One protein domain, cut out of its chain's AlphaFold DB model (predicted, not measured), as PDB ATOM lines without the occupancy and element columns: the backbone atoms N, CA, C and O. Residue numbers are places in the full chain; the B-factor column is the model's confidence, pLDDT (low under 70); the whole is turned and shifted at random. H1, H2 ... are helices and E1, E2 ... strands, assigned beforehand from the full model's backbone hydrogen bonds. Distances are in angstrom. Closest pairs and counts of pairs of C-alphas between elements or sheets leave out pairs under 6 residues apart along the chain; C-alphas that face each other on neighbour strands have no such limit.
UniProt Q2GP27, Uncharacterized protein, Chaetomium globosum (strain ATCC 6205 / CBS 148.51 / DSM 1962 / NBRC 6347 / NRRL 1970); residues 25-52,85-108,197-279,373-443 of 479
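This is residues 25 to 52, 85 to 108, 197 to 279 and 373 to 443 of the 479 residues of an uncharacterized protein of Chaetomium globosum (strain ATCC 6205 / CBS 148.51 / DSM 1962 / NBRC 6347 / NRRL 1970) (UniProt Q2GP27). A long helix, H5, runs through the core between a wall of three strands, E3, E4 and E6, and a cluster of short helices, H2, H3, H4 and H9, round its first end, where H6 crosses it. H8 packs beside H5 over the same face of the wall; the small two-stranded sheet E1 E2 is covered by H1, whose residues 43 to 45 stick out with the tail 46 to 52. The 206 printed residues hold ten named helices and six named strands, in the order E1 H1 H2 H3 H4 H5 E2 H6 H7 E3 E4 E5 E6 H8 H9 H10. E1 E2 is parallel, E3 E4 E6 antiparallel, and the class is mixed, helices and strands. The whole is compact, with a radius of gyration of the C-alphas of 17.6 A and spans of 53 by 47 by 37 A.

E1, residues 25 to 29, begins with C-alpha 25 at (4.651, 4.893, 53.177). H1 is residues 32 to 45, 20.1 A long; H2 93 to 97; H3 103 to 108; H4 198 to 204. H5, residues 206 to 224, is 27.0 A long and begins at (8.211, 23.659, 40.064). E2 is 232 to 236, H6 240 to 248, H7 257 to 260. E3, 269 to 276, measures 22.4 A, and E4, 376 to 383, 23.3 A. E5 is 395 to 397, E6 406 to 408, H8 409 to 419, 15.5 A long, and H9 424 to 430. H10, 438 to 443, ends at (6.331, 30.291, 57.103).

The hub H5 touches H6 about perpendicular at 82 degrees, C-alphas Gly 208 and Phe 245 being closest at 4.0 A. It touches H8 at 33 degrees, a shallow tilt only just short of steep, opposite ways, closest C-alphas Ala 216 and His 413, 6.1 A. H5 touches H2 at Trp 95 and Leu 211, their closest C-alphas, 4.9 A. H5 lies over E3 at a height over the sheet of 10.7 A. E3 and E4 are antiparallel, with N 271 and O 381 2.8 A apart; E4 and E6 are antiparallel, with N 378 and O 407 2.8 A apart. E5 meets E4 only at a point. E1 and E2 are parallel, with N 27 and O 234 2.8 A apart. The closest C-alphas of E1 and H1, Ser 28 and Ser 35, are 5.6 A apart. H3 touches H4, closest C-alphas His 105 and Thr 203, 5.6 A; H9 touches H10, closest C-alphas Thr 425 and Ala 443, 5.6 A. H7 and H6 are close but not clearly touching, closest C-alphas Phe 246 and Phe 260, 7.0 A. Every O i to N i+4 pair is within hydrogen-bond range in H1, H2, H3, H5, H6, H8 and H9; H4 has 1 of 3, with 1 of 4 O i to N i+3 pairs, H10 has 0 of 2, with 2 of 3, and H7 is too short for an O i to N i+4 pair.

The C-alphas of Val 52 and Asn 197, the two farthest apart, are 63.3 A apart. Residues 53 to 84, 109 to 196 and 280 to 372 are not printed, with C-alpha gaps of 37.1 A, 11.1 A and 14.9 A across the cuts. Of the links that are printed whole, E4 to E5 is long. The mean pLDDT of the printed part is 87.4; residues 50 to 52, 197 to 201, 278 to 279, 386 to 393 and 442 to 443 are under 70.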
ATOM      1  N   HIS A  25       5.281   3.583  53.080       90.69
ATOM      2  CA  HIS A  25       4.651   4.893  53.177       90.69
ATOM      3  C   HIS A  25       3.834   5.165  51.920       90.69
ATOM      4  O   HIS A  25       4.354   5.055  50.809       90.69
ATOM      5  N   VAL A  26       2.556   5.506  52.085       93.94
ATOM      6  CA  VAL A  26       1.651   5.780  50.964       93.94
ATOM      7  C   VAL A  26       1.020   7.152  51.125       93.94
ATOM      8  O   VAL A  26       0.299   7.404  52.091       93.94
ATOM      9  N   GLU A  27       1.252   8.015  50.143       94.81
ATOM     10  CA  GLU A  27       0.704   9.363  50.062       94.81
ATOM     11  C   GLU A  27      -0.140   9.518  48.796       94.81
ATOM     12  O   GLU A  27       0.183   8.986  47.732       94.81
ATOM     13  N   SER A  28      -1.238  10.256  48.899       95.06
ATOM     14  CA  SER A  28      -2.100  10.576  47.762       95.06
ATOM     15  C   SER A  28      -2.683  11.976  47.900       95.06
ATOM     16  O   SER A  28      -2.830  12.491  49.011       95.06
ATOM     17  N   SER A  29      -3.036  12.590  46.775       89.12
ATOM     18  CA  SER A  29      -3.855  13.801  46.769       89.12
ATOM     19  C   SER A  29      -5.266  13.519  47.304       89.12
ATOM     20  O   SER A  29      -5.734  12.379  47.361       89.12
ATOM     21  N   THR A  30      -5.983  14.576  47.684       90.25
ATOM     22  CA  THR A  30      -7.401  14.478  48.062       90.25
ATOM     23  C   THR A  30      -8.345  14.314  46.868       90.25
ATOM     24  O   THR A  30      -9.551  14.149  47.065       90.25
ATOM     25  N   ASP A  31      -7.841  14.359  45.633       89.50
ATOM     26  CA  ASP A  31      -8.654  14.182  44.436       89.50
ATOM     27  C   ASP A  31      -9.204  12.760  44.365       89.50
ATOM     28  O   ASP A  31      -8.545  11.773  44.712       89.50
ATOM     29  N   ARG A  32     -10.448  12.642  43.891       90.75
ATOM     30  CA  ARG A  32     -11.164  11.359  43.873       90.75
ATOM     31  C   ARG A  32     -10.401  10.285  43.096       90.75
ATOM     32  O   ARG A  32     -10.399   9.135  43.516       90.75
ATOM     33  N   HIS A  33      -9.788  10.644  41.972       90.44
ATOM     34  CA  HIS A  33      -9.085   9.687  41.119       90.44
ATOM     35  C   HIS A  33      -7.746   9.250  41.734       90.44
ATOM     36  O   HIS A  33      -7.472   8.052  41.768       90.44
ATOM     37  N   SER A  34      -6.962  10.172  42.299       91.94
ATOM     38  CA  SER A  34      -5.684   9.863  42.961       91.94
ATOM     39  C   SER A  34      -5.876   9.016  44.216       91.94
ATOM     40  O   SER A  34      -5.206   7.995  44.394       91.94
ATOM     41  N   SER A  35      -6.826   9.391  45.075       93.00
ATOM     42  CA  SER A  35      -7.129   8.646  46.305       93.00
ATOM     43  C   SER A  35      -7.719   7.263  46.012       93.00
ATOM     44  O   SER A  35      -7.305   6.280  46.627       93.00
ATOM     45  N   ALA A  36      -8.617   7.141  45.026       94.19
ATOM     46  CA  ALA A  36      -9.134   5.843  44.592       94.19
ATOM     47  C   ALA A  36      -8.042   4.955  43.971       94.19
ATOM     48  O   ALA A  36      -8.018   3.754  44.235       94.19
ATOM     49  N   SER A  37      -7.118   5.537  43.199       94.25
ATOM     50  CA  SER A  37      -5.980   4.812  42.615       94.25
ATOM     51  C   SER A  37      -5.035   4.288  43.693       94.25
ATOM     52  O   SER A  37      -4.618   3.134  43.623       94.25
ATOM     53  N   ALA A  38      -4.768   5.091  44.730       94.44
ATOM     54  CA  ALA A  38      -3.988   4.662  45.888       94.44
ATOM     55  C   ALA A  38      -4.638   3.463  46.587       94.44
ATOM     56  O   ALA A  38      -3.976   2.459  46.840       94.44
ATOM     57  N   ILE A  39      -5.949   3.521  46.836       92.06
ATOM     58  CA  ILE A  39      -6.686   2.398  47.430       92.06
ATOM     59  C   ILE A  39      -6.567   1.157  46.539       92.06
ATOM     60  O   ILE A  39      -6.177   0.101  47.026       92.06
ATOM     61  N   ALA A  40      -6.857   1.274  45.240       92.25
ATOM     62  CA  ALA A  40      -6.824   0.141  44.318       92.25
ATOM     63  C   ALA A  40      -5.430  -0.506  44.228       92.25
ATOM     64  O   ALA A  40      -5.314  -1.728  44.308       92.25
ATOM     65  N   PHE A  41      -4.375   0.304  44.115       92.06
ATOM     66  CA  PHE A  41      -2.999  -0.183  44.044       92.06
ATOM     67  C   PHE A  41      -2.588  -0.896  45.331       92.06
ATOM     68  O   PHE A  41      -2.079  -2.016  45.296       92.06
ATOM     69  N   VAL A  42      -2.832  -0.269  46.485       90.19
ATOM     70  CA  VAL A  42      -2.402  -0.832  47.766       90.19
ATOM     71  C   VAL A  42      -3.222  -2.075  48.117       90.19
ATOM     72  O   VAL A  42      -2.677  -2.995  48.710       90.19
ATOM     73  N   GLN A  43      -4.475  -2.189  47.673       87.69
ATOM     74  CA  GLN A  43      -5.224  -3.448  47.775       87.69
ATOM     75  C   GLN A  43      -4.634  -4.582  46.922       87.69
ATOM     76  O   GLN A  43      -4.752  -5.747  47.291       87.69
ATOM     77  N   GLY A  44      -3.956  -4.266  45.815       86.75
ATOM     78  CA  GLY A  44      -3.161  -5.246  45.072       86.75
ATOM     79  C   GLY A  44      -1.891  -5.676  45.818       86.75
ATOM     80  O   GLY A  44      -1.514  -6.845  45.761       86.75
ATOM     81  N   LEU A  45      -1.251  -4.748  46.537       86.62
ATOM     82  CA  LEU A  45      -0.047  -5.010  47.339       86.62
ATOM     83  C   LEU A  45      -0.354  -5.755  48.653       86.62
ATOM     84  O   LEU A  45       0.453  -6.561  49.112       86.62
ATOM     85  N   TYR A  46      -1.525  -5.499  49.232       82.25
ATOM     86  CA  TYR A  46      -2.038  -6.098  50.463       82.25
ATOM     87  C   TYR A  46      -3.305  -6.905  50.153       82.25
ATOM     88  O   TYR A  46      -4.408  -6.473  50.506       82.25
ATOM     89  N   PRO A  47      -3.185  -8.064  49.477       80.81
ATOM     90  CA  PRO A  47      -4.348  -8.868  49.132       80.81
ATOM     91  C   PRO A  47      -5.102  -9.303  50.399       80.81
ATOM     92  O   PRO A  47      -4.486  -9.431  51.463       80.81
ATOM     93  N   PRO A  48      -6.417  -9.573  50.314       79.38
ATOM     94  CA  PRO A  48      -7.157 -10.115  51.442       79.38
ATOM     95  C   PRO A  48      -6.462 -11.361  51.991       79.38
ATOM     96  O   PRO A  48      -5.994 -12.196  51.216       79.38
ATOM     97  N   PHE A  49      -6.393 -11.484  53.312       70.69
ATOM     98  CA  PHE A  49      -5.802 -12.640  53.977       70.69
ATOM     99  C   PHE A  49      -6.924 -13.604  54.403       70.69
ATOM    100  O   PHE A  49      -7.520 -13.411  55.469       70.69
ATOM    101  N   PRO A  50      -7.305 -14.597  53.568       60.59
ATOM    102  CA  PRO A  50      -8.331 -15.561  53.935       60.59
ATOM    103  C   PRO A  50      -7.796 -16.505  55.012       60.59
ATOM    104  O   PRO A  50      -6.675 -17.002  54.931       60.59
ATOM    105  N   HIS A  51      -8.618 -16.796  56.016       58.25
ATOM    106  CA  HIS A  51      -8.248 -17.749  57.054       58.25
ATOM    107  C   HIS A  51      -8.232 -19.174  56.496       58.25
ATOM    108  O   HIS A  51      -9.272 -19.704  56.105       58.25
ATOM    109  N   VAL A  52      -7.060 -19.808  56.511       53.72
ATOM    110  CA  VAL A  52      -6.913 -21.263  56.391       53.72
ATOM    111  C   VAL A  52      -6.745 -21.832  57.799       53.72
ATOM    112  O   VAL A  52      -5.948 -21.333  58.584       53.72
ATOM    113  N   ILE A  85      -3.194  13.950  51.415       93.19
ATOM    114  CA  ILE A  85      -2.543  15.235  51.664       93.19
ATOM    115  C   ILE A  85      -3.348  16.338  50.977       93.19
ATOM    116  O   ILE A  85      -3.516  16.326  49.759       93.19
ATOM    117  N   ALA A  86      -3.864  17.280  51.769       90.06
ATOM    118  CA  ALA A  86      -4.677  18.391  51.282       90.06
ATOM    119  C   ALA A  86      -3.781  19.553  50.799       90.06
ATOM    120  O   ALA A  86      -3.052  20.114  51.627       90.06
ATOM    121  N   PRO A  87      -3.838  19.952  49.510       86.12
ATOM    122  CA  PRO A  87      -2.949  20.976  48.951       86.12
ATOM    123  C   PRO A  87      -3.012  22.351  49.622       86.12
ATOM    124  O   PRO A  87      -2.030  23.081  49.630       86.12
ATOM    125  N   ASP A  88      -4.150  22.718  50.210       84.56
ATOM    126  CA  ASP A  88      -4.381  24.026  50.831       84.56
ATOM    127  C   ASP A  88      -3.891  24.119  52.288       84.56
ATOM    128  O   ASP A  88      -3.828  25.218  52.846       84.56
ATOM    129  N   ARG A  89      -3.566  22.984  52.926       87.12
ATOM    130  CA  ARG A  89      -3.350  22.901  54.387       87.12
ATOM    131  C   ARG A  89      -2.081  22.186  54.802       87.12
ATOM    132  O   ARG A  89      -1.526  22.533  55.841       87.12
ATOM    133  N   ASP A  90      -1.652  21.188  54.041       91.56
ATOM    134  CA  ASP A  90      -0.510  20.356  54.401       91.56
ATOM    135  C   ASP A  90       0.718  20.771  53.572       91.56
ATOM    136  O   ASP A  90       0.670  20.687  52.340       91.56
ATOM    137  N   PRO A  91       1.819  21.219  54.207       92.25
ATOM    138  CA  PRO A  91       3.037  21.589  53.492       92.25
ATOM    139  C   PRO A  91       3.665  20.420  52.723       92.25
ATOM    140  O   PRO A  91       4.392  20.674  51.768       92.25
ATOM    141  N   ASP A  92       3.374  19.159  53.068       92.75
ATOM    142  CA  ASP A  92       3.867  17.999  52.310       92.75
ATOM    143  C   ASP A  92       3.183  17.838  50.946       92.75
ATOM    144  O   ASP A  92       3.641  17.062  50.104       92.75
ATOM    145  N   SER A  93       2.116  18.597  50.679       93.31
ATOM    146  CA  SER A  93       1.439  18.579  49.378       93.31
ATOM    147  C   SER A  93       2.367  18.955  48.231       93.31
ATOM    148  O   SER A  93       2.219  18.416  47.132       93.31
ATOM    149  N   ILE A  94       3.369  19.804  48.487       94.69
ATOM    150  CA  ILE A  94       4.281  20.290  47.452       94.69
ATOM    151  C   ILE A  94       5.072  19.152  46.802       94.69
ATOM    152  O   ILE A  94       5.464  19.275  45.649       94.69
ATOM    153  N   TRP A  95       5.299  18.038  47.503       94.81
ATOM    154  CA  TRP A  95       6.157  16.955  47.019       94.81
ATOM    155  C   TRP A  95       5.547  16.179  45.859       94.81
ATOM    156  O   TRP A  95       6.259  15.770  44.947       94.81
ATOM    157  N   ALA A  96       4.230  15.990  45.900       91.19
ATOM    158  CA  ALA A  96       3.480  15.307  44.855       91.19
ATOM    159  C   ALA A  96       2.697  16.289  43.969       91.19
ATOM    160  O   ALA A  96       2.388  15.948  42.836       91.19
ATOM    161  N   HIS A  97       2.400  17.501  44.448       92.25
ATOM    162  CA  HIS A  97       1.544  18.486  43.774       92.25
ATOM    163  C   HIS A  97       2.172  19.884  43.765       92.25
ATOM    164  O   HIS A  97       1.472  20.879  43.906       92.25
ATOM    165  N   GLY A  98       3.491  19.996  43.581       93.75
ATOM    166  CA  GLY A  98       4.205  21.279  43.681       93.75
ATOM    167  C   GLY A  98       3.785  22.365  42.682       93.75
ATOM    168  O   GLY A  98       4.160  23.519  42.857       93.75
ATOM    169  N   HIS A  99       3.016  22.029  41.646       93.19
ATOM    170  CA  HIS A  99       2.380  23.006  40.754       93.19
ATOM    171  C   HIS A  99       1.078  23.576  41.346       93.19
ATOM    172  O   HIS A  99       0.725  24.725  41.081       93.19
ATOM    173  N   GLY A 100       0.362  22.789  42.152       90.94
ATOM    174  CA  GLY A 100      -0.929  23.145  42.726       90.94
ATOM    175  C   GLY A 100      -0.809  24.335  43.670       90.94
ATOM    176  O   GLY A 100       0.105  24.403  44.485       90.94
ATOM    177  N   LEU A 101      -1.729  25.295  43.538       90.69
ATOM    178  CA  LEU A 101      -1.761  26.553  44.301       90.69
ATOM    179  C   LEU A 101      -0.494  27.425  44.179       90.69
ATOM    180  O   LEU A 101      -0.398  28.460  44.835       90.69
ATOM    181  N   CYS A 102       0.462  27.072  43.317       93.69
ATOM    182  CA  CYS A 102       1.632  27.896  43.064       93.69
ATOM    183  C   CYS A 102       1.234  29.105  42.208       93.69
ATOM    184  O   CYS A 102       1.096  29.002  40.990       93.69
ATOM    185  N   ARG A 103       1.076  30.281  42.825       92.38
ATOM    186  CA  ARG A 103       0.570  31.481  42.135       92.38
ATOM    187  C   ARG A 103       1.394  31.882  40.909       92.38
ATOM    188  O   ARG A 103       0.823  32.256  39.889       92.38
ATOM    189  N   LYS A 104       2.727  31.811  40.974       91.25
ATOM    190  CA  LYS A 104       3.567  32.083  39.794       91.25
ATOM    191  C   LYS A 104       3.353  31.075  38.667       91.25
ATOM    192  O   LYS A 104       3.349  31.463  37.501       91.25
ATOM    193  N   HIS A 105       3.172  29.799  39.002       92.31
ATOM    194  CA  HIS A 105       2.890  28.763  38.007       92.31
ATOM    195  C   HIS A 105       1.536  29.027  37.345       92.31
ATOM    196  O   HIS A 105       1.456  29.074  36.121       92.31
ATOM    197  N   GLU A 106       0.511  29.351  38.135       91.69
ATOM    198  CA  GLU A 106      -0.810  29.750  37.640       91.69
ATOM    199  C   GLU A 106      -0.741  30.977  36.714       91.69
ATOM    200  O   GLU A 106      -1.346  30.991  35.643       91.69
ATOM    201  N   GLN A 107       0.044  31.998  37.068       90.56
ATOM    202  CA  GLN A 107       0.264  33.163  36.202       90.56
ATOM    203  C   GLN A 107       0.910  32.785  34.865       90.56
ATOM    204  O   GLN A 107       0.510  33.320  33.829       90.56
ATOM    205  N   SER A 108       1.864  31.852  34.874       89.31
ATOM    206  CA  SER A 108       2.465  31.314  33.649       89.31
ATOM    207  C   SER A 108       1.415  30.600  32.784       89.31
ATOM    208  O   SER A 108       1.341  30.839  31.578       89.31
ATOM    209  N   ASN A 197      12.070  31.758  28.806       57.72
ATOM    210  CA  ASN A 197      12.813  32.611  29.733       57.72
ATOM    211  C   ASN A 197      13.357  31.801  30.918       57.72
ATOM    212  O   ASN A 197      12.594  31.213  31.683       57.72
ATOM    213  N   ALA A 198      14.669  31.845  31.159       52.41
ATOM    214  CA  ALA A 198      15.311  31.090  32.245       52.41
ATOM    215  C   ALA A 198      14.740  31.393  33.653       52.41
ATOM    216  O   ALA A 198      14.678  30.504  34.496       52.41
ATOM    217  N   GLN A 199      14.274  32.626  33.901       52.09
ATOM    218  CA  GLN A 199      13.613  33.011  35.162       52.09
ATOM    219  C   GLN A 199      12.217  32.380  35.327       52.09
ATOM    220  O   GLN A 199      11.831  32.024  36.436       52.09
ATOM    221  N   ASP A 200      11.485  32.199  34.226       55.31
ATOM    222  CA  ASP A 200      10.149  31.586  34.203       55.31
ATOM    223  C   ASP A 200      10.246  30.041  34.190       55.31
ATOM    224  O   ASP A 200       9.418  29.343  34.772       55.31
ATOM    225  N   GLY A 201      11.362  29.499  33.676       60.03
ATOM    226  CA  GLY A 201      11.666  28.058  33.669       60.03
ATOM    227  C   GLY A 201      11.800  27.441  35.057       60.03
ATOM    228  O   GLY A 201      11.446  26.283  35.263       60.03
ATOM    229  N   SER A 202      12.232  28.238  36.036       72.62
ATOM    230  CA  SER A 202      12.286  27.846  37.452       72.62
ATOM    231  C   SER A 202      10.894  27.588  38.052       72.62
ATOM    232  O   SER A 202      10.769  26.825  39.016       72.62
ATOM    233  N   THR A 203       9.860  28.213  37.474       85.06
ATOM    234  CA  THR A 203       8.463  28.116  37.913       85.06
ATOM    235  C   THR A 203       7.692  27.073  37.114       85.06
ATOM    236  O   THR A 203       6.980  26.280  37.722       85.06
ATOM    237  N   SER A 204       7.827  27.015  35.780       89.12
ATOM    238  CA  SER A 204       7.128  25.986  34.988       89.12
ATOM    239  C   SER A 204       7.505  24.575  35.449       89.12
ATOM    240  O   SER A 204       6.642  23.703  35.543       89.12
ATOM    241  N   THR A 205       8.761  24.394  35.873       93.12
ATOM    242  CA  THR A 205       9.286  23.120  36.378       93.12
ATOM    243  C   THR A 205       9.083  22.872  37.887       93.12
ATOM    244  O   THR A 205       9.643  21.932  38.454       93.12
ATOM    245  N   ILE A 206       8.288  23.689  38.590       94.69
ATOM    246  CA  ILE A 206       8.211  23.659  40.064       94.69
ATOM    247  C   ILE A 206       7.795  22.294  40.649       94.69
ATOM    248  O   ILE A 206       8.317  21.880  41.690       94.69
ATOM    249  N   ALA A 207       6.902  21.563  39.974       95.94
ATOM    250  CA  ALA A 207       6.455  20.241  40.412       95.94
ATOM    251  C   ALA A 207       7.578  19.197  40.335       95.94
ATOM    252  O   ALA A 207       7.747  18.395  41.247       95.94
ATOM    253  N   GLY A 208       8.396  19.236  39.283       96.00
ATOM    254  CA  GLY A 208       9.546  18.352  39.145       96.00
ATOM    255  C   GLY A 208      10.644  18.686  40.156       96.00
ATOM    256  O   GLY A 208      11.276  17.782  40.697       96.00
ATOM    257  N   ARG A 209      10.846  19.975  40.468       95.75
ATOM    258  CA  ARG A 209      11.869  20.429  41.430       95.75
ATOM    259  C   ARG A 209      11.561  19.950  42.845       95.75
ATOM    260  O   ARG A 209      12.458  19.512  43.561       95.75
ATOM    261  N   THR A 210      10.295  20.030  43.239       96.94
ATOM    262  CA  THR A 210       9.802  19.549  44.537       96.94
ATOM    263  C   THR A 210       9.803  18.021  44.610       96.94
ATOM    264  O   THR A 210      10.345  17.473  45.570       96.94
ATOM    265  N   LEU A 211       9.317  17.325  43.574       96.94
ATOM    266  CA  LEU A 211       9.389  15.861  43.481       96.94
ATOM    267  C   LEU A 211      10.831  15.351  43.617       96.94
ATOM    268  O   LEU A 211      11.109  14.460  44.418       96.94
ATOM    269  N   ALA A 212      11.766  15.939  42.871       96.50
ATOM    270  CA  ALA A 212      13.159  15.515  42.895       96.50
ATOM    271  C   ALA A 212      13.804  15.727  44.275       96.50
ATOM    272  O   ALA A 212      14.504  14.843  44.776       96.50
ATOM    273  N   SER A 213      13.516  16.856  44.934       97.19
ATOM    274  CA  SER A 213      13.938  17.100  46.318       97.19
ATOM    275  C   SER A 213      13.362  16.081  47.299       97.19
ATOM    276  O   SER A 213      14.092  15.618  48.174       97.19
ATOM    277  N   ARG A 214      12.095  15.675  47.135       97.06
ATOM    278  CA  ARG A 214      11.485  14.625  47.962       97.06
ATOM    279  C   ARG A 214      12.214  13.293  47.806       97.06
ATOM    280  O   ARG A 214      12.525  12.671  48.816       97.06
ATOM    281  N   VAL A 215      12.528  12.879  46.577       97.50
ATOM    282  CA  VAL A 215      13.280  11.637  46.314       97.50
ATOM    283  C   VAL A 215      14.646  11.669  47.003       97.50
ATOM    284  O   VAL A 215      14.995  10.729  47.717       97.50
ATOM    285  N   ALA A 216      15.398  12.764  46.851       97.25
ATOM    286  CA  ALA A 216      16.695  12.912  47.511       97.25
ATOM    287  C   ALA A 216      16.576  12.861  49.043       97.25
ATOM    288  O   ALA A 216      17.364  12.172  49.685       97.25
ATOM    289  N   ALA A 217      15.573  13.527  49.624       96.75
ATOM    290  CA  ALA A 217      15.338  13.507  51.067       96.75
ATOM    291  C   ALA A 217      15.004  12.098  51.589       96.75
ATOM    292  O   ALA A 217      15.557  11.676  52.605       96.75
ATOM    293  N   LEU A 218      14.154  11.347  50.876       96.62
ATOM    294  CA  LEU A 218      13.795   9.972  51.241       96.62
ATOM    295  C   LEU A 218      15.016   9.043  51.232       96.62
ATOM    296  O   LEU A 218      15.181   8.243  52.155       96.62
ATOM    297  N   PHE A 219      15.887   9.173  50.226       97.56
ATOM    298  CA  PHE A 219      17.143   8.425  50.155       97.56
ATOM    299  C   PHE A 219      18.123   8.823  51.255       97.56
ATOM    300  O   PHE A 219      18.702   7.943  51.885       97.56
ATOM    301  N   THR A 220      18.278  10.118  51.536       96.81
ATOM    302  CA  THR A 220      19.131  10.584  52.634       96.81
ATOM    303  C   THR A 220      18.675  10.004  53.975       96.81
ATOM    304  O   THR A 220      19.497   9.423  54.679       96.81
ATOM    305  N   GLU A 221      17.378  10.043  54.300       95.38
ATOM    306  CA  GLU A 221      16.870   9.450  55.549       95.38
ATOM    307  C   GLU A 221      17.027   7.917  55.567       95.38
ATOM    308  O   GLU A 221      17.375   7.343  56.601       95.38
ATOM    309  N   ASN A 222      16.833   7.228  54.436       94.88
ATOM    310  CA  ASN A 222      17.102   5.788  54.348       94.88
ATOM    311  C   ASN A 222      18.573   5.477  54.685       94.88
ATOM    312  O   ASN A 222      18.848   4.580  55.480       94.88
ATOM    313  N   ILE A 223      19.514   6.265  54.158       95.12
ATOM    314  CA  ILE A 223      20.952   6.116  54.418       95.12
ATOM    315  C   ILE A 223      21.293   6.418  55.879       95.12
ATOM    316  O   ILE A 223      22.013   5.645  56.513       95.12
ATOM    317  N   GLU A 224      20.768   7.511  56.431       94.69
ATOM    318  CA  GLU A 224      20.985   7.911  57.828       94.69
ATOM    319  C   GLU A 224      20.460   6.861  58.813       94.69
ATOM    320  O   GLU A 224      21.096   6.583  59.832       94.69
ATOM    321  N   THR A 225      19.337   6.228  58.473       92.31
ATOM    322  CA  THR A 225      18.710   5.160  59.262       92.31
ATOM    323  C   THR A 225      19.198   3.761  58.890       92.31
ATOM    324  O   THR A 225      18.653   2.778  59.381       92.31
ATOM    325  N   ARG A 226      20.226   3.638  58.039       91.25
ATOM    326  CA  ARG A 226      20.800   2.349  57.603       91.25
ATOM    327  C   ARG A 226      19.745   1.370  57.073       91.25
ATOM    328  O   ARG A 226      19.802   0.168  57.339       91.25
ATOM    329  N   GLY A 227      18.777   1.889  56.324       88.75
ATOM    330  CA  GLY A 227      17.715   1.117  55.696       88.75
ATOM    331  C   GLY A 227      16.523   0.800  56.599       88.75
ATOM    332  O   GLY A 227      15.643   0.061  56.165       88.75
ATOM    333  N   GLU A 228      16.455   1.321  57.829       87.44
ATOM    334  CA  GLU A 228      15.303   1.098  58.718       87.44
ATOM    335  C   GLU A 228      14.037   1.807  58.214       87.44
ATOM    336  O   GLU A 228      12.945   1.245  58.311       87.44
ATOM    337  N   ARG A 229      14.166   3.005  57.627       88.94
ATOM    338  CA  ARG A 229      13.042   3.799  57.101       88.94
ATOM    339  C   ARG A 229      13.043   3.900  55.583       88.94
ATOM    340  O   ARG A 229      14.056   3.657  54.939       88.94
ATOM    341  N   ASN A 230      11.912   4.313  55.011       91.56
ATOM    342  CA  ASN A 230      11.779   4.656  53.590       91.56
ATOM    343  C   ASN A 230      12.146   3.506  52.632       91.56
ATOM    344  O   ASN A 230      12.725   3.746  51.576       91.56
ATOM    345  N   LYS A 231      11.805   2.259  52.993       91.88
ATOM    346  CA  LYS A 231      12.042   1.073  52.147       91.88
ATOM    347  C   LYS A 231      11.156   1.066  50.901       91.88
ATOM    348  O   LYS A 231      11.621   0.703  49.826       91.88
ATOM    349  N   LEU A 232       9.896   1.476  51.045       93.62
ATOM    350  CA  LEU A 232       8.974   1.682  49.934       93.62
ATOM    351  C   LEU A 232       8.143   2.938  50.189       93.62
ATOM    352  O   LEU A 232       7.449   3.036  51.198       93.62
ATOM    353  N   ASN A 233       8.203   3.881  49.254       95.00
ATOM    354  CA  ASN A 233       7.416   5.107  49.284       95.00
ATOM    355  C   ASN A 233       6.586   5.181  48.006       95.00
ATOM    356  O   ASN A 233       7.131   5.060  46.910       95.00
ATOM    357  N   LEU A 234       5.281   5.379  48.153       95.56
ATOM    358  CA  LEU A 234       4.331   5.471  47.053       95.56
ATOM    359  C   LEU A 234       3.650   6.835  47.106       95.56
ATOM    360  O   LEU A 234       3.065   7.191  48.126       95.56
ATOM    361  N   ALA A 235       3.708   7.580  46.006       95.19
ATOM    362  CA  ALA A 235       3.029   8.859  45.857       95.19
ATOM    363  C   ALA A 235       2.082   8.794  44.655       95.19
ATOM    364  O   ALA A 235       2.519   8.589  43.524       95.19
ATOM    365  N   PHE A 236       0.787   8.970  44.905       95.31
ATOM    366  CA  PHE A 236      -0.248   9.001  43.872       95.31
ATOM    367  C   PHE A 236      -0.564  10.450  43.508       95.31
ATOM    368  O   PHE A 236      -1.007  11.233  44.353       95.31
ATOM    369  N   THR A 237      -0.301  10.797  42.250       91.69
ATOM    370  CA  THR A 237      -0.375  12.159  41.710       91.69
ATOM    371  C   THR A 237      -0.825  12.139  40.241       91.69
ATOM    372  O   THR A 237      -1.171  11.086  39.706       91.69
ATOM    373  N   SER A 238      -0.838  13.306  39.613       91.56
ATOM    374  CA  SER A 238      -1.190  13.586  38.225       91.56
ATOM    375  C   SER A 238       0.048  13.644  37.305       91.56
ATOM    376  O   SER A 238       1.160  13.284  37.700       91.56
ATOM    377  N   HIS A 239      -0.116  14.046  36.039       93.44
ATOM    378  CA  HIS A 239       0.949  14.029  35.021       93.44
ATOM    379  C   HIS A 239       1.927  15.211  35.119       93.44
ATOM    380  O   HIS A 239       3.026  15.148  34.564       93.44
ATOM    381  N   GLU A 240       1.580  16.296  35.811       95.19
ATOM    382  CA  GLU A 240       2.402  17.508  35.882       95.19
ATOM    383  C   GLU A 240       3.778  17.256  36.519       95.19
ATOM    384  O   GLU A 240       4.771  17.666  35.915       95.19
ATOM    385  N   PRO A 241       3.916  16.558  37.670       95.44
ATOM    386  CA  PRO A 241       5.231  16.216  38.215       95.44
ATOM    387  C   PRO A 241       6.080  15.370  37.260       95.44
ATOM    388  O   PRO A 241       7.301  15.513  37.260       95.44
ATOM    389  N   PHE A 242       5.454  14.540  36.417       95.31
ATOM    390  CA  PHE A 242       6.150  13.710  35.433       95.31
ATOM    391  C   PHE A 242       6.772  14.576  34.347       95.31
ATOM    392  O   PHE A 242       7.990  14.586  34.196       95.31
ATOM    393  N   LEU A 243       5.951  15.358  33.639       95.25
ATOM    394  CA  LEU A 243       6.418  16.236  32.560       95.25
ATOM    395  C   LEU A 243       7.450  17.250  33.061       95.25
ATOM    396  O   LEU A 243       8.442  17.539  32.392       95.25
ATOM    397  N   SER A 244       7.230  17.746  34.274       95.50
ATOM    398  CA  SER A 244       8.121  18.678  34.943       95.50
ATOM    399  C   SER A 244       9.472  18.054  35.291       95.50
ATOM    400  O   SER A 244      10.518  18.647  35.024       95.50
ATOM    401  N   PHE A 245       9.477  16.827  35.819       94.94
ATOM    402  CA  PHE A 245      10.710  16.090  36.079       94.94
ATOM    403  C   PHE A 245      11.438  15.703  34.786       94.94
ATOM    404  O   PHE A 245      12.659  15.818  34.734       94.94
ATOM    405  N   PHE A 246      10.718  15.310  33.730       94.06
ATOM    406  CA  PHE A 246      11.326  14.964  32.441       94.06
ATOM    407  C   PHE A 246      12.147  16.112  31.865       94.06
ATOM    408  O   PHE A 246      13.269  15.889  31.412       94.06
ATOM    409  N   ALA A 247      11.625  17.336  31.941       91.69
ATOM    410  CA  ALA A 247      12.350  18.520  31.508       91.69
ATOM    411  C   ALA A 247      13.572  18.824  32.392       91.69
ATOM    412  O   ALA A 247      14.638  19.146  31.877       91.69
ATOM    413  N   LEU A 248      13.452  18.691  33.718       91.06
ATOM    414  CA  LEU A 248      14.565  18.934  34.649       91.06
ATOM    415  C   LEU A 248      15.699  17.917  34.524       91.06
ATOM    416  O   LEU A 248      16.863  18.256  34.735       91.06
ATOM    417  N   ALA A 249      15.352  16.667  34.236       91.69
ATOM    418  CA  ALA A 249      16.292  15.565  34.124       91.69
ATOM    419  C   ALA A 249      16.860  15.391  32.706       91.69
ATOM    420  O   ALA A 249      17.599  14.432  32.480       91.69
ATOM    421  N   ASP A 250      16.541  16.303  31.779       88.31
ATOM    422  CA  ASP A 250      16.960  16.268  30.370       88.31
ATOM    423  C   ASP A 250      16.525  14.979  29.637       88.31
ATOM    424  O   ASP A 250      17.175  14.478  28.720       88.31
ATOM    425  N   LEU A 251      15.397  14.402  30.063       89.75
ATOM    426  CA  LEU A 251      14.873  13.140  29.531       89.75
ATOM    427  C   LEU A 251      14.175  13.329  28.180       89.75
ATOM    428  O   LEU A 251      14.125  12.408  27.371       89.75
ATOM    429  N   ASN A 252      13.672  14.532  27.914       85.31
ATOM    430  CA  ASN A 252      13.031  14.911  26.655       85.31
ATOM    431  C   ASN A 252      14.022  15.218  25.515       85.31
ATOM    432  O   ASN A 252      13.602  15.241  24.361       85.31
ATOM    433  N   ALA A 253      15.308  15.436  25.806       80.38
ATOM    434  CA  ALA A 253      16.345  15.685  24.797       80.38
ATOM    435  C   ALA A 253      17.462  14.620  24.768       80.38
ATOM    436  O   ALA A 253      18.264  14.597  23.834       80.38
ATOM    437  N   GLY A 254      17.510  13.735  25.767       74.25
ATOM    438  CA  GLY A 254      18.509  12.676  25.878       74.25
ATOM    439  C   GLY A 254      18.274  11.444  24.982       74.25
ATOM    440  O   GLY A 254      17.344  11.405  24.177       74.25
ATOM    441  N   PRO A 255      19.085  10.378  25.154       73.44
ATOM    442  CA  PRO A 255      19.048   9.163  24.322       73.44
ATOM    443  C   PRO A 255      17.722   8.384  24.328       73.44
ATOM    444  O   PRO A 255      17.535   7.485  23.517       73.44
ATOM    445  N   SER A 256      16.826   8.685  25.268       79.44
ATOM    446  CA  SER A 256      15.529   8.022  25.441       79.44
ATOM    447  C   SER A 256      14.344   8.958  25.165       79.44
ATOM    448  O   SER A 256      13.233   8.662  25.597       79.44
ATOM    449  N   SER A 257      14.563  10.074  24.462       82.44
ATOM    450  CA  SER A 257      13.572  11.139  24.234       82.44
ATOM    451  C   SER A 257      12.242  10.660  23.648       82.44
ATOM    452  O   SER A 257      11.194  11.186  24.024       82.44
ATOM    453  N   ASP A 258      12.243   9.623  22.807       84.06
ATOM    454  CA  ASP A 258      11.022   9.041  22.229       84.06
ATOM    455  C   ASP A 258      10.041   8.535  23.304       84.06
ATOM    456  O   ASP A 258       8.822   8.675  23.166       84.06
ATOM    457  N   LEU A 259      10.557   8.003  24.419       86.38
ATOM    458  CA  LEU A 259       9.743   7.535  25.547       86.38
ATOM    459  C   LEU A 259       9.093   8.698  26.315       86.38
ATOM    460  O   LEU A 259       8.021   8.539  26.902       86.38
ATOM    461  N   PHE A 260       9.730   9.868  26.295       89.44
ATOM    462  CA  PHE A 260       9.305  11.072  27.013       89.44
ATOM    463  C   PHE A 260       8.578  12.080  26.108       89.44
ATOM    464  O   PHE A 260       8.212  13.168  26.558       89.44
ATOM    465  N   SER A 261       8.318  11.698  24.853       87.00
ATOM    466  CA  SER A 261       7.606  12.505  23.853       87.00
ATOM    467  C   SER A 261       6.102  12.207  23.784       87.00
ATOM    468  O   SER A 261       5.462  12.345  22.740       87.00
ATOM    469  N   GLN A 262       5.531  11.738  24.897       88.44
ATOM    470  CA  GLN A 262       4.134  11.327  25.013       88.44
ATOM    471  C   GLN A 262       3.566  11.712  26.380       88.44
ATOM    472  O   GLN A 262       4.292  11.782  27.374       88.44
ATOM    473  N   LEU A 263       2.252  11.942  26.435       91.81
ATOM    474  CA  LEU A 263       1.558  12.196  27.695       91.81
ATOM    475  C   LEU A 263       1.615  10.922  28.564       91.81
ATOM    476  O   LEU A 263       1.374   9.837  28.009       91.81
ATOM    477  N   PRO A 264       1.928  11.040  29.873       92.50
ATOM    478  CA  PRO A 264       1.804   9.937  30.818       92.50
ATOM    479  C   PRO A 264       0.392   9.346  30.782       92.50
ATOM    480  O   PRO A 264      -0.583  10.079  30.930       92.50
ATOM    481  N   GLU A 265       0.276   8.039  30.560       89.62
ATOM    482  CA  GLU A 265      -1.018   7.349  30.591       89.62
ATOM    483  C   GLU A 265      -1.531   7.175  32.027       89.62
ATOM    484  O   GLU A 265      -0.744   7.156  32.984       89.62
ATOM    485  N   PRO A 266      -2.840   6.928  32.206       88.31
ATOM    486  CA  PRO A 266      -3.364   6.423  33.466       88.31
ATOM    487  C   PRO A 266      -2.595   5.176  33.939       88.31
ATOM    488  O   PRO A 266      -2.517   4.168  33.238       88.31
ATOM    489  N   GLY A 267      -2.034   5.244  35.149       88.75
ATOM    490  CA  GLY A 267      -1.211   4.174  35.728       88.75
ATOM    491  C   GLY A 267       0.283   4.246  35.389       88.75
ATOM    492  O   GLY A 267       1.040   3.378  35.832       88.75
ATOM    493  N   ALA A 268       0.732   5.267  34.652       92.00
ATOM    494  CA  ALA A 268       2.153   5.514  34.440       92.00
ATOM    495  C   ALA A 268       2.898   5.673  35.778       92.00
ATOM    496  O   ALA A 268       2.371   6.215  36.749       92.00
ATOM    497  N   THR A 269       4.142   5.193  35.838       92.94
ATOM    498  CA  THR A 269       4.927   5.146  37.082       92.94
ATOM    499  C   THR A 269       6.345   5.672  36.875       92.94
ATOM    500  O   THR A 269       7.062   5.203  35.990       92.94
ATOM    501  N   LEU A 270       6.766   6.601  37.742       93.50
ATOM    502  CA  LEU A 270       8.167   6.979  37.954       93.50
ATOM    503  C   LEU A 270       8.732   6.166  39.116       93.50
ATOM    504  O   LEU A 270       8.180   6.201  40.213       93.50
ATOM    505  N   THR A 271       9.840   5.468  38.892       95.75
ATOM    506  CA  THR A 271      10.514   4.691  39.935       95.75
ATOM    507  C   THR A 271      11.940   5.182  40.101       95.75
ATOM    508  O   THR A 271      12.701   5.247  39.137       95.75
ATOM    509  N   PHE A 272      12.307   5.502  41.338       97.19
ATOM    510  CA  PHE A 272      13.676   5.801  41.730       97.19
ATOM    511  C   PHE A 272      14.126   4.726  42.699       97.19
ATOM    512  O   PHE A 272      13.456   4.475  43.699       97.19
ATOM    513  N   GLU A 273      15.273   4.120  42.428       97.19
ATOM    514  CA  GLU A 273      15.813   3.077  43.287       97.19
ATOM    515  C   GLU A 273      17.198   3.463  43.784       97.19
ATOM    516  O   GLU A 273      18.066   3.825  42.988       97.19
ATOM    517  N   LEU A 274      17.387   3.350  45.098       96.81
ATOM    518  CA  LEU A 274      18.675   3.441  45.769       96.81
ATOM    519  C   LEU A 274      19.192   2.021  45.997       96.81
ATOM    520  O   LEU A 274      18.521   1.218  46.643       96.81
ATOM    521  N   PHE A 275      20.370   1.707  45.469       94.81
ATOM    522  CA  PHE A 275      20.927   0.360  45.549       94.81
ATOM    523  C   PHE A 275      22.446   0.377  45.715       94.81
ATOM    524  O   PHE A 275      23.120   1.343  45.358       94.81
ATOM    525  N   SER A 276      22.991  -0.718  46.239       91.81
ATOM    526  CA  SER A 276      24.413  -1.050  46.169       91.81
ATOM    527  C   SER A 276      24.612  -2.271  45.284       91.81
ATOM    528  O   SER A 276      23.707  -3.088  45.122       91.81
ATOM    529  N   VAL A 277      25.811  -2.412  44.735       82.19
ATOM    530  CA  VAL A 277      26.235  -3.607  44.001       82.19
ATOM    531  C   VAL A 277      27.206  -4.388  44.879       82.19
ATOM    532  O   VAL A 277      28.164  -3.809  45.395       82.19
ATOM    533  N   ASP A 278      26.956  -5.683  45.063       69.88
ATOM    534  CA  ASP A 278      27.912  -6.569  45.723       69.88
ATOM    535  C   ASP A 278      29.076  -6.846  44.768       69.88
ATOM    536  O   ASP A 278      28.907  -7.427  43.699       69.88
ATOM    537  N   GLU A 279      30.289  -6.468  45.170       58.16
ATOM    538  CA  GLU A 279      31.519  -6.752  44.416       58.16
ATOM    539  C   GLU A 279      31.893  -8.255  44.429       58.16
ATOM    540  O   GLU A 279      32.925  -8.633  43.881       58.16
ATOM    541  N   ALA A 373      27.997   5.094  51.830       84.81
ATOM    542  CA  ALA A 373      27.393   6.004  50.854       84.81
ATOM    543  C   ALA A 373      28.157   6.096  49.515       84.81
ATOM    544  O   ALA A 373      27.571   6.437  48.494       84.81
ATOM    545  N   ASP A 374      29.454   5.775  49.510       86.94
ATOM    546  CA  ASP A 374      30.291   5.711  48.303       86.94
ATOM    547  C   ASP A 374      29.996   4.507  47.401       86.94
ATOM    548  O   ASP A 374      30.385   4.506  46.238       86.94
ATOM    549  N   LYS A 375      29.311   3.488  47.927       91.31
ATOM    550  CA  LYS A 375      28.894   2.285  47.191       91.31
ATOM    551  C   LYS A 375      27.415   2.317  46.798       91.31
ATOM    552  O   LYS A 375      26.870   1.294  46.391       91.31
ATOM    553  N   LEU A 376      26.763   3.469  46.956       95.62
ATOM    554  CA  LEU A 376      25.354   3.653  46.640       95.62
ATOM    555  C   LEU A 376      25.171   4.334  45.290       95.62
ATOM    556  O   LEU A 376      25.824   5.330  44.969       95.62
ATOM    557  N   TYR A 377      24.213   3.816  44.537       96.62
ATOM    558  CA  TYR A 377      23.823   4.279  43.219       96.62
ATOM    559  C   TYR A 377      22.322   4.530  43.181       96.62
ATOM    560  O   TYR A 377      21.546   3.913  43.913       96.62
ATOM    561  N   VAL A 378      21.926   5.436  42.298       97.44
ATOM    562  CA  VAL A 378      20.537   5.724  41.969       97.44
ATOM    563  C   VAL A 378      20.286   5.301  40.531       97.44
ATOM    564  O   VAL A 378      21.065   5.647  39.639       97.44
ATOM    565  N   ARG A 379      19.189   4.576  40.298       95.88
ATOM    566  CA  ARG A 379      18.641   4.344  38.954       95.88
ATOM    567  C   ARG A 379      17.216   4.863  38.864       95.88
ATOM    568  O   ARG A 379      16.464   4.799  39.834       95.88
ATOM    569  N   PHE A 380      16.865   5.358  37.687       95.56
ATOM    570  CA  PHE A 380      15.529   5.840  37.371       95.56
ATOM    571  C   PHE A 380      14.894   4.947  36.315       95.56
ATOM    572  O   PHE A 380      15.538   4.602  35.323       95.56
ATOM    573  N   LEU A 381      13.642   4.566  36.542       93.75
ATOM    574  CA  LEU A 381      12.848   3.766  35.625       93.75
ATOM    575  C   LEU A 381      11.520   4.471  35.372       93.75
ATOM    576  O   LEU A 381      10.889   4.988  36.297       93.75
ATOM    577  N   TYR A 382      11.080   4.443  34.121       91.94
ATOM    578  CA  TYR A 382       9.785   4.969  33.722       91.94
ATOM    579  C   TYR A 382       8.992   3.898  32.983       91.94
ATOM    580  O   TYR A 382       9.515   3.200  32.111       91.94
ATOM    581  N   GLN A 383       7.717   3.778  33.338       89.12
ATOM    582  CA  GLN A 383       6.752   2.966  32.615       89.12
ATOM    583  C   GLN A 383       5.554   3.837  32.263       89.12
ATOM    584  O   GLN A 383       4.824   4.264  33.153       89.12
ATOM    585  N   ASN A 384       5.371   4.101  30.967       85.12
ATOM    586  CA  ASN A 384       4.242   4.887  30.474       85.12
ATOM    587  C   ASN A 384       2.982   4.023  30.321       85.12
ATOM    588  O   ASN A 384       1.913   4.428  30.735       85.12
ATOM    589  N   HIS A 385       3.103   2.808  29.776       71.25
ATOM    590  CA  HIS A 385       1.968   1.923  29.514       71.25
ATOM    591  C   HIS A 385       2.262   0.497  30.004       71.25
ATOM    592  O   HIS A 385       3.396   0.018  29.911       71.25
ATOM    593  N   HIS A 386       1.241  -0.167  30.552       61.62
ATOM    594  CA  HIS A 386       1.292  -1.580  30.912       61.62
ATOM    595  C   HIS A 386       0.132  -2.315  30.246       61.62
ATOM    596  O   HIS A 386      -1.019  -2.202  30.663       61.62
ATOM    597  N   ASN A 387       0.437  -3.114  29.227       52.66
ATOM    598  CA  ASN A 387      -0.560  -3.849  28.446       52.66
ATOM    599  C   ASN A 387      -0.892  -5.202  29.106       52.66
ATOM    600  O   ASN A 387      -1.489  -6.075  28.476       52.66
ATOM    601  N   GLY A 388      -0.423  -5.436  30.338       51.00
ATOM    602  CA  GLY A 388      -0.452  -6.748  30.986       51.00
ATOM    603  C   GLY A 388       0.541  -7.754  30.390       51.00
ATOM    604  O   GLY A 388       0.558  -8.916  30.799       51.00
ATOM    605  N   SER A 389       1.369  -7.346  29.419       49.53
ATOM    606  CA  SER A 389       2.330  -8.238  28.777       49.53
ATOM    607  C   SER A 389       3.586  -8.383  29.640       49.53
ATOM    608  O   SER A 389       4.106  -7.436  30.225       49.53
ATOM    609  N   ALA A 390       4.124  -9.600  29.709       49.25
ATOM    610  CA  ALA A 390       5.388  -9.874  30.390       49.25
ATOM    611  C   ALA A 390       6.611  -9.196  29.731       49.25
ATOM    612  O   ALA A 390       7.700  -9.295  30.300       49.25
ATOM    613  N   ALA A 391       6.434  -8.591  28.550       46.56
ATOM    614  CA  ALA A 391       7.476  -7.974  27.735       46.56
ATOM    615  C   ALA A 391       7.666  -6.472  28.026       46.56
ATOM    616  O   ALA A 391       8.714  -5.930  27.680       46.56
ATOM    617  N   ASP A 392       6.727  -5.825  28.726       56.12
ATOM    618  CA  ASP A 392       6.825  -4.414  29.124       56.12
ATOM    619  C   ASP A 392       7.694  -4.288  30.386       56.12
ATOM    620  O   ASP A 392       7.210  -4.141  31.512       56.12
ATOM    621  N   LYS A 393       9.008  -4.456  30.208       61.38
ATOM    622  CA  LYS A 393      10.006  -4.355  31.279       61.38
ATOM    623  C   LYS A 393      10.197  -2.884  31.665       61.38
ATOM    624  O   LYS A 393      10.328  -2.031  30.790       61.38
ATOM    625  N   TYR A 394      10.278  -2.595  32.967       74.06
ATOM    626  CA  TYR A 394      10.748  -1.293  33.446       74.06
ATOM    627  C   TYR A 394      12.123  -1.006  32.835       74.06
ATOM    628  O   TYR A 394      13.076  -1.755  33.070       74.06
ATOM    629  N   THR A 395      12.205   0.047  32.023       78.38
ATOM    630  CA  THR A 395      13.434   0.406  31.313       78.38
ATOM    631  C   THR A 395      14.196   1.439  32.138       78.38
ATOM    632  O   THR A 395      13.644   2.506  32.413       78.38
ATOM    633  N   PRO A 396      15.442   1.148  32.558       89.69
ATOM    634  CA  PRO A 396      16.296   2.145  33.183       89.69
ATOM    635  C   PRO A 396      16.632   3.263  32.192       89.69
ATOM    636  O   PRO A 396      17.087   2.984  31.082       89.69
ATOM    637  N   CYS A 397      16.445   4.516  32.598       91.12
ATOM    638  CA  CYS A 397      16.702   5.688  31.765       91.12
ATOM    639  C   CYS A 397      17.851   6.520  32.359       91.12
ATOM    640  O   CYS A 397      17.834   6.799  33.562       91.12
ATOM    641  N   PRO A 398      18.849   6.933  31.553       92.12
ATOM    642  CA  PRO A 398      19.903   7.826  32.021       92.12
ATOM    643  C   PRO A 398      19.338   9.171  32.486       92.12
ATOM    644  O   PRO A 398      18.497   9.758  31.812       92.12
ATOM    645  N   LEU A 399      19.811   9.667  33.630       92.12
ATOM    646  CA  LEU A 399      19.389  10.952  34.195       92.12
ATOM    647  C   LEU A 399      20.399  12.067  33.907       92.12
ATOM    648  O   LEU A 399      21.614  11.841  33.917       92.12
ATOM    649  N   PHE A 400      19.895  13.296  33.773       91.31
ATOM    650  CA  PHE A 400      20.681  14.536  33.721       91.31
ATOM    651  C   PHE A 400      21.692  14.566  32.566       91.31
ATOM    652  O   PHE A 400      22.835  14.990  32.742       91.31
ATOM    653  N   GLY A 401      21.295  14.044  31.401       85.50
ATOM    654  CA  GLY A 401      22.150  13.979  30.213       85.50
ATOM    655  C   GLY A 401      23.303  12.967  30.297       85.50
ATOM    656  O   GLY A 401      24.190  12.981  29.444       85.50
ATOM    657  N   ASN A 402      23.327  12.081  31.305       86.06
ATOM    658  CA  ASN A 402      24.300  10.985  31.350       86.06
ATOM    659  C   ASN A 402      24.041   9.941  30.255       86.06
ATOM    660  O   ASN A 402      22.950   9.826  29.705       86.06
ATOM    661  N   THR A 403      25.057   9.122  29.986       86.19
ATOM    662  CA  THR A 403      24.932   7.920  29.146       86.19
ATOM    663  C   THR A 403      24.664   6.657  29.964       86.19
ATOM    664  O   THR A 403      24.120   5.687  29.444       86.19
ATOM    665  N   GLN A 404      25.033   6.661  31.248       89.50
ATOM    666  CA  GLN A 404      24.823   5.546  32.168       89.50
ATOM    667  C   GLN A 404      23.429   5.609  32.802       89.50
ATOM    668  O   GLN A 404      22.942   6.676  33.168       89.50
ATOM    669  N   THR A 405      22.804   4.445  32.976       91.12
ATOM    670  CA  THR A 405      21.468   4.292  33.585       91.12
ATOM    671  C   THR A 405      21.490   4.241  35.116       91.12
ATOM    672  O   THR A 405      20.440   4.195  35.757       91.12
ATOM    673  N   SER A 406      22.684   4.265  35.705       93.50
ATOM    674  CA  SER A 406      22.923   4.355  37.142       93.50
ATOM    675  C   SER A 406      23.941   5.450  37.424       93.50
ATOM    676  O   SER A 406      24.978   5.496  36.762       93.50
ATOM    677  N   ILE A 407      23.685   6.281  38.431       94.69
ATOM    678  CA  ILE A 407      24.587   7.360  38.850       94.69
ATOM    679  C   ILE A 407      24.908   7.239  40.344       94.69
ATOM    680  O   ILE A 407      24.031   6.839  41.110       94.69
ATOM    681  N   PRO A 408      26.136   7.557  40.795       96.31
ATOM    682  CA  PRO A 408      26.465   7.556  42.217       96.31
ATOM    683  C   PRO A 408      25.508   8.444  43.019       96.31
ATOM    684  O   PRO A 408      25.204   9.566  42.607       96.31
ATOM    685  N   PHE A 409      25.077   7.981  44.195       96.19
ATOM    686  CA  PHE A 409      24.142   8.722  45.049       96.19
ATOM    687  C   PHE A 409      24.649  10.135  45.377       96.19
ATOM    688  O   PHE A 409      23.878  11.089  45.334       96.19
ATOM    689  N   LYS A 410      25.955  10.291  45.633       95.31
ATOM    690  CA  LYS A 410      26.572  11.604  45.883       95.31
ATOM    691  C   LYS A 410      26.355  12.575  44.721       95.31
ATOM    692  O   LYS A 410      25.917  13.697  44.943       95.31
ATOM    693  N   GLN A 411      26.581  12.112  43.493       95.88
ATOM    694  CA  GLN A 411      26.369  12.917  42.291       95.88
ATOM    695  C   GLN A 411      24.884  13.255  42.099       95.88
ATOM    696  O   GLN A 411      24.552  14.405  41.821       95.88
ATOM    697  N   PHE A 412      23.985  12.280  42.285       96.44
ATOM    698  CA  PHE A 412      22.537  12.515  42.247       96.44
ATOM    699  C   PHE A 412      22.130  13.611  43.243       96.44
ATOM    700  O   PHE A 412      21.471  14.580  42.872       96.44
ATOM    701  N   HIS A 413      22.572  13.489  44.495       95.62
ATOM    702  CA  HIS A 413      22.252  14.432  45.559       95.62
ATOM    703  C   HIS A 413      22.794  15.843  45.274       95.62
ATOM    704  O   HIS A 413      22.076  16.824  45.463       95.62
ATOM    705  N   GLU A 414      24.028  15.968  44.779       95.62
ATOM    706  CA  GLU A 414      24.622  17.256  44.390       95.62
ATOM    707  C   GLU A 414      23.816  17.954  43.282       95.62
ATOM    708  O   GLU A 414      23.485  19.139  43.412       95.62
ATOM    709  N   ILE A 415      23.419  17.223  42.235       95.12
ATOM    710  CA  ILE A 415      22.594  17.770  41.148       95.12
ATOM    711  C   ILE A 415      21.235  18.228  41.689       95.12
ATOM    712  O   ILE A 415      20.854  19.386  41.491       95.12
ATOM    713  N   ILE A 416      20.529  17.365  42.432       94.75
ATOM    714  CA  ILE A 416      19.215  17.698  43.000       94.75
ATOM    715  C   ILE A 416      19.293  18.883  43.966       94.75
ATOM    716  O   ILE A 416      18.393  19.718  43.962       94.75
ATOM    717  N   SER A 417      20.369  19.020  44.741       93.44
ATOM    718  CA  SER A 417      20.546  20.166  45.643       93.44
ATOM    719  C   SER A 417      20.638  21.510  44.910       93.44
ATOM    720  O   SER A 417      20.293  22.544  45.478       93.44
ATOM    721  N   THR A 418      21.049  21.494  43.637       92.12
ATOM    722  CA  THR A 418      21.175  22.695  42.797       92.12
ATOM    723  C   THR A 418      19.853  23.061  42.124       92.12
ATOM    724  O   THR A 418      19.520  24.241  42.012       92.12
ATOM    725  N   ILE A 419      19.093  22.062  41.666       90.56
ATOM    726  CA  ILE A 419      17.862  22.286  40.894       90.56
ATOM    727  C   ILE A 419      16.591  22.203  41.742       90.56
ATOM    728  O   ILE A 419      15.550  22.686  41.318       90.56
ATOM    729  N   GLY A 420      16.638  21.602  42.924       93.00
ATOM    730  CA  GLY A 420      15.466  21.292  43.736       93.00
ATOM    731  C   GLY A 420      14.852  22.480  44.485       93.00
ATOM    732  O   GLY A 420      15.363  23.603  44.470       93.00
ATOM    733  N   ILE A 421      13.734  22.215  45.162       94.06
ATOM    734  CA  ILE A 421      13.126  23.091  46.172       94.06
ATOM    735  C   ILE A 421      13.113  22.324  47.491       94.06
ATOM    736  O   ILE A 421      12.384  21.350  47.646       94.06
ATOM    737  N   ALA A 422      13.936  22.764  48.440       89.56
ATOM    738  CA  ALA A 422      14.268  21.969  49.620       89.56
ATOM    739  C   ALA A 422      13.132  21.828  50.647       89.56
ATOM    740  O   ALA A 422      13.155  20.895  51.444       89.56
ATOM    741  N   ASN A 423      12.180  22.765  50.693       91.94
ATOM    742  CA  ASN A 423      11.095  22.777  51.680       91.94
ATOM    743  C   ASN A 423       9.934  23.690  51.254       91.94
ATOM    744  O   ASN A 423      10.056  24.502  50.331       91.94
ATOM    745  N   ALA A 424       8.821  23.575  51.985       92.44
ATOM    746  CA  ALA A 424       7.614  24.373  51.792       92.44
ATOM    747  C   ALA A 424       7.860  25.883  51.883       92.44
ATOM    748  O   ALA A 424       7.310  26.624  51.077       92.44
ATOM    749  N   THR A 425       8.737  26.360  52.771       91.00
ATOM    750  CA  THR A 425       9.057  27.794  52.872       91.00
ATOM    751  C   THR A 425       9.679  28.319  51.580       91.00
ATOM    752  O   THR A 425       9.218  29.317  51.022       91.00
ATOM    753  N   THR A 426      10.691  27.630  51.047       92.19
ATOM    754  CA  THR A 426      11.312  27.994  49.764       92.19
ATOM    755  C   THR A 426      10.305  27.915  48.617       92.19
ATOM    756  O   THR A 426      10.306  28.790  47.751       92.19
ATOM    757  N   TRP A 427       9.413  26.920  48.632       94.50
ATOM    758  CA  TRP A 427       8.321  26.810  47.666       94.50
ATOM    759  C   TRP A 427       7.361  28.008  47.737       94.50
ATOM    760  O   TRP A 427       7.103  28.640  46.715       94.50
ATOM    761  N   CYS A 428       6.909  28.402  48.932       93.56
ATOM    762  CA  CYS A 428       6.010  29.541  49.138       93.56
ATOM    763  C   CYS A 428       6.591  30.847  48.582       93.56
ATOM    764  O   CYS A 428       5.865  31.637  47.974       93.56
ATOM    765  N   HIS A 429       7.898  31.066  48.767       91.12
ATOM    766  CA  HIS A 429       8.604  32.217  48.206       91.12
ATOM    767  C   HIS A 429       8.740  32.129  46.684       91.12
ATOM    768  O   HIS A 429       8.443  33.104  45.994       91.12
ATOM    769  N   ALA A 430       9.149  30.972  46.152       91.38
ATOM    770  CA  ALA A 430       9.272  30.761  44.709       91.38
ATOM    771  C   ALA A 430       7.931  30.973  43.990       91.38
ATOM    772  O   ALA A 430       7.889  31.591  42.930       91.38
ATOM    773  N   CYS A 431       6.839  30.526  44.604       92.50
ATOM    774  CA  CYS A 431       5.491  30.628  44.072       92.50
ATOM    775  C   CYS A 431       4.786  31.953  44.371       92.50
ATOM    776  O   CYS A 431       3.652  32.111  43.932       92.50
ATOM    777  N   GLU A 432       5.386  32.879  45.128       91.56
ATOM    778  CA  GLU A 432       4.732  34.114  45.605       91.56
ATOM    779  C   GLU A 432       3.354  33.861  46.255       91.56
ATOM    780  O   GLU A 432       2.400  34.630  46.101       91.56
ATOM    781  N   SER A 433       3.246  32.742  46.979       87.00
ATOM    782  CA  SER A 433       1.998  32.244  47.588       87.00
ATOM    783  C   SER A 433       1.938  32.469  49.102       87.00
ATOM    784  O   SER A 433       1.092  31.940  49.819       87.00
ATOM    785  N   THR A 434       2.845  33.310  49.583       78.69
ATOM    786  CA  THR A 434       3.108  33.656  50.976       78.69
ATOM    787  C   THR A 434       1.868  34.052  51.791       78.69
ATOM    788  O   THR A 434       1.780  33.702  52.959       78.69
ATOM    789  N   ASN A 435       0.893  34.719  51.167       72.81
ATOM    790  CA  ASN A 435      -0.331  35.206  51.826       72.81
ATOM    791  C   ASN A 435      -1.614  34.558  51.273       72.81
ATOM    792  O   ASN A 435      -2.707  35.068  51.511       72.81
ATOM    793  N   SER A 436      -1.498  33.508  50.456       75.19
ATOM    794  CA  SER A 436      -2.639  32.879  49.773       75.19
ATOM    795  C   SER A 436      -2.876  31.425  50.174       75.19
ATOM    796  O   SER A 436      -3.905  30.868  49.803       75.19
ATOM    797  N   ILE A 437      -1.954  30.813  50.922       83.88
ATOM    798  CA  ILE A 437      -2.037  29.418  51.372       83.88
ATOM    799  C   ILE A 437      -1.749  29.358  52.869       83.88
ATOM    800  O   ILE A 437      -0.796  29.976  53.347       83.88
ATOM    801  N   PHE A 438      -2.544  28.573  53.598       84.56
ATOM    802  CA  PHE A 438      -2.517  28.518  55.059       84.56
ATOM    803  C   PHE A 438      -1.130  28.179  55.627       84.56
ATOM    804  O   PHE A 438      -0.638  28.865  56.519       84.56
ATOM    805  N   PHE A 439      -0.455  27.156  55.088       87.19
ATOM    806  CA  PHE A 439       0.879  26.784  55.576       87.19
ATOM    807  C   PHE A 439       1.976  27.776  55.151       87.19
ATOM    808  O   PHE A 439       3.019  27.843  55.802       87.19
ATOM    809  N   CYS A 440       1.752  28.566  54.095       88.00
ATOM    810  CA  CYS A 440       2.690  29.604  53.673       88.00
ATOM    811  C   CYS A 440       2.645  30.828  54.587       88.00
ATOM    812  O   CYS A 440       3.696  31.408  54.852       88.00
ATOM    813  N   GLU A 441       1.472  31.180  55.118       75.31
ATOM    814  CA  GLU A 441       1.313  32.285  56.071       75.31
ATOM    815  C   GLU A 441       2.130  32.033  57.354       75.31
ATOM    816  O   GLU A 441       2.833  32.917  57.843       75.31
ATOM    817  N   GLY A 442       2.142  30.784  57.840       64.56
ATOM    818  CA  GLY A 442       2.962  30.372  58.985       64.56
ATOM    819  C   GLY A 442       4.477  30.403  58.729       64.56
ATOM    820  O   GLY A 442       5.251  30.578  59.669       64.56
ATOM    821  N   ALA A 443       4.915  30.283  57.472       58.06
ATOM    822  CA  ALA A 443       6.331  30.291  57.103       58.06
ATOM    823  C   ALA A 443       6.959  31.703  57.127       58.06
ATOM    824  O   ALA A 443       8.171  31.835  57.305       58.06
TER     825      ALA A 443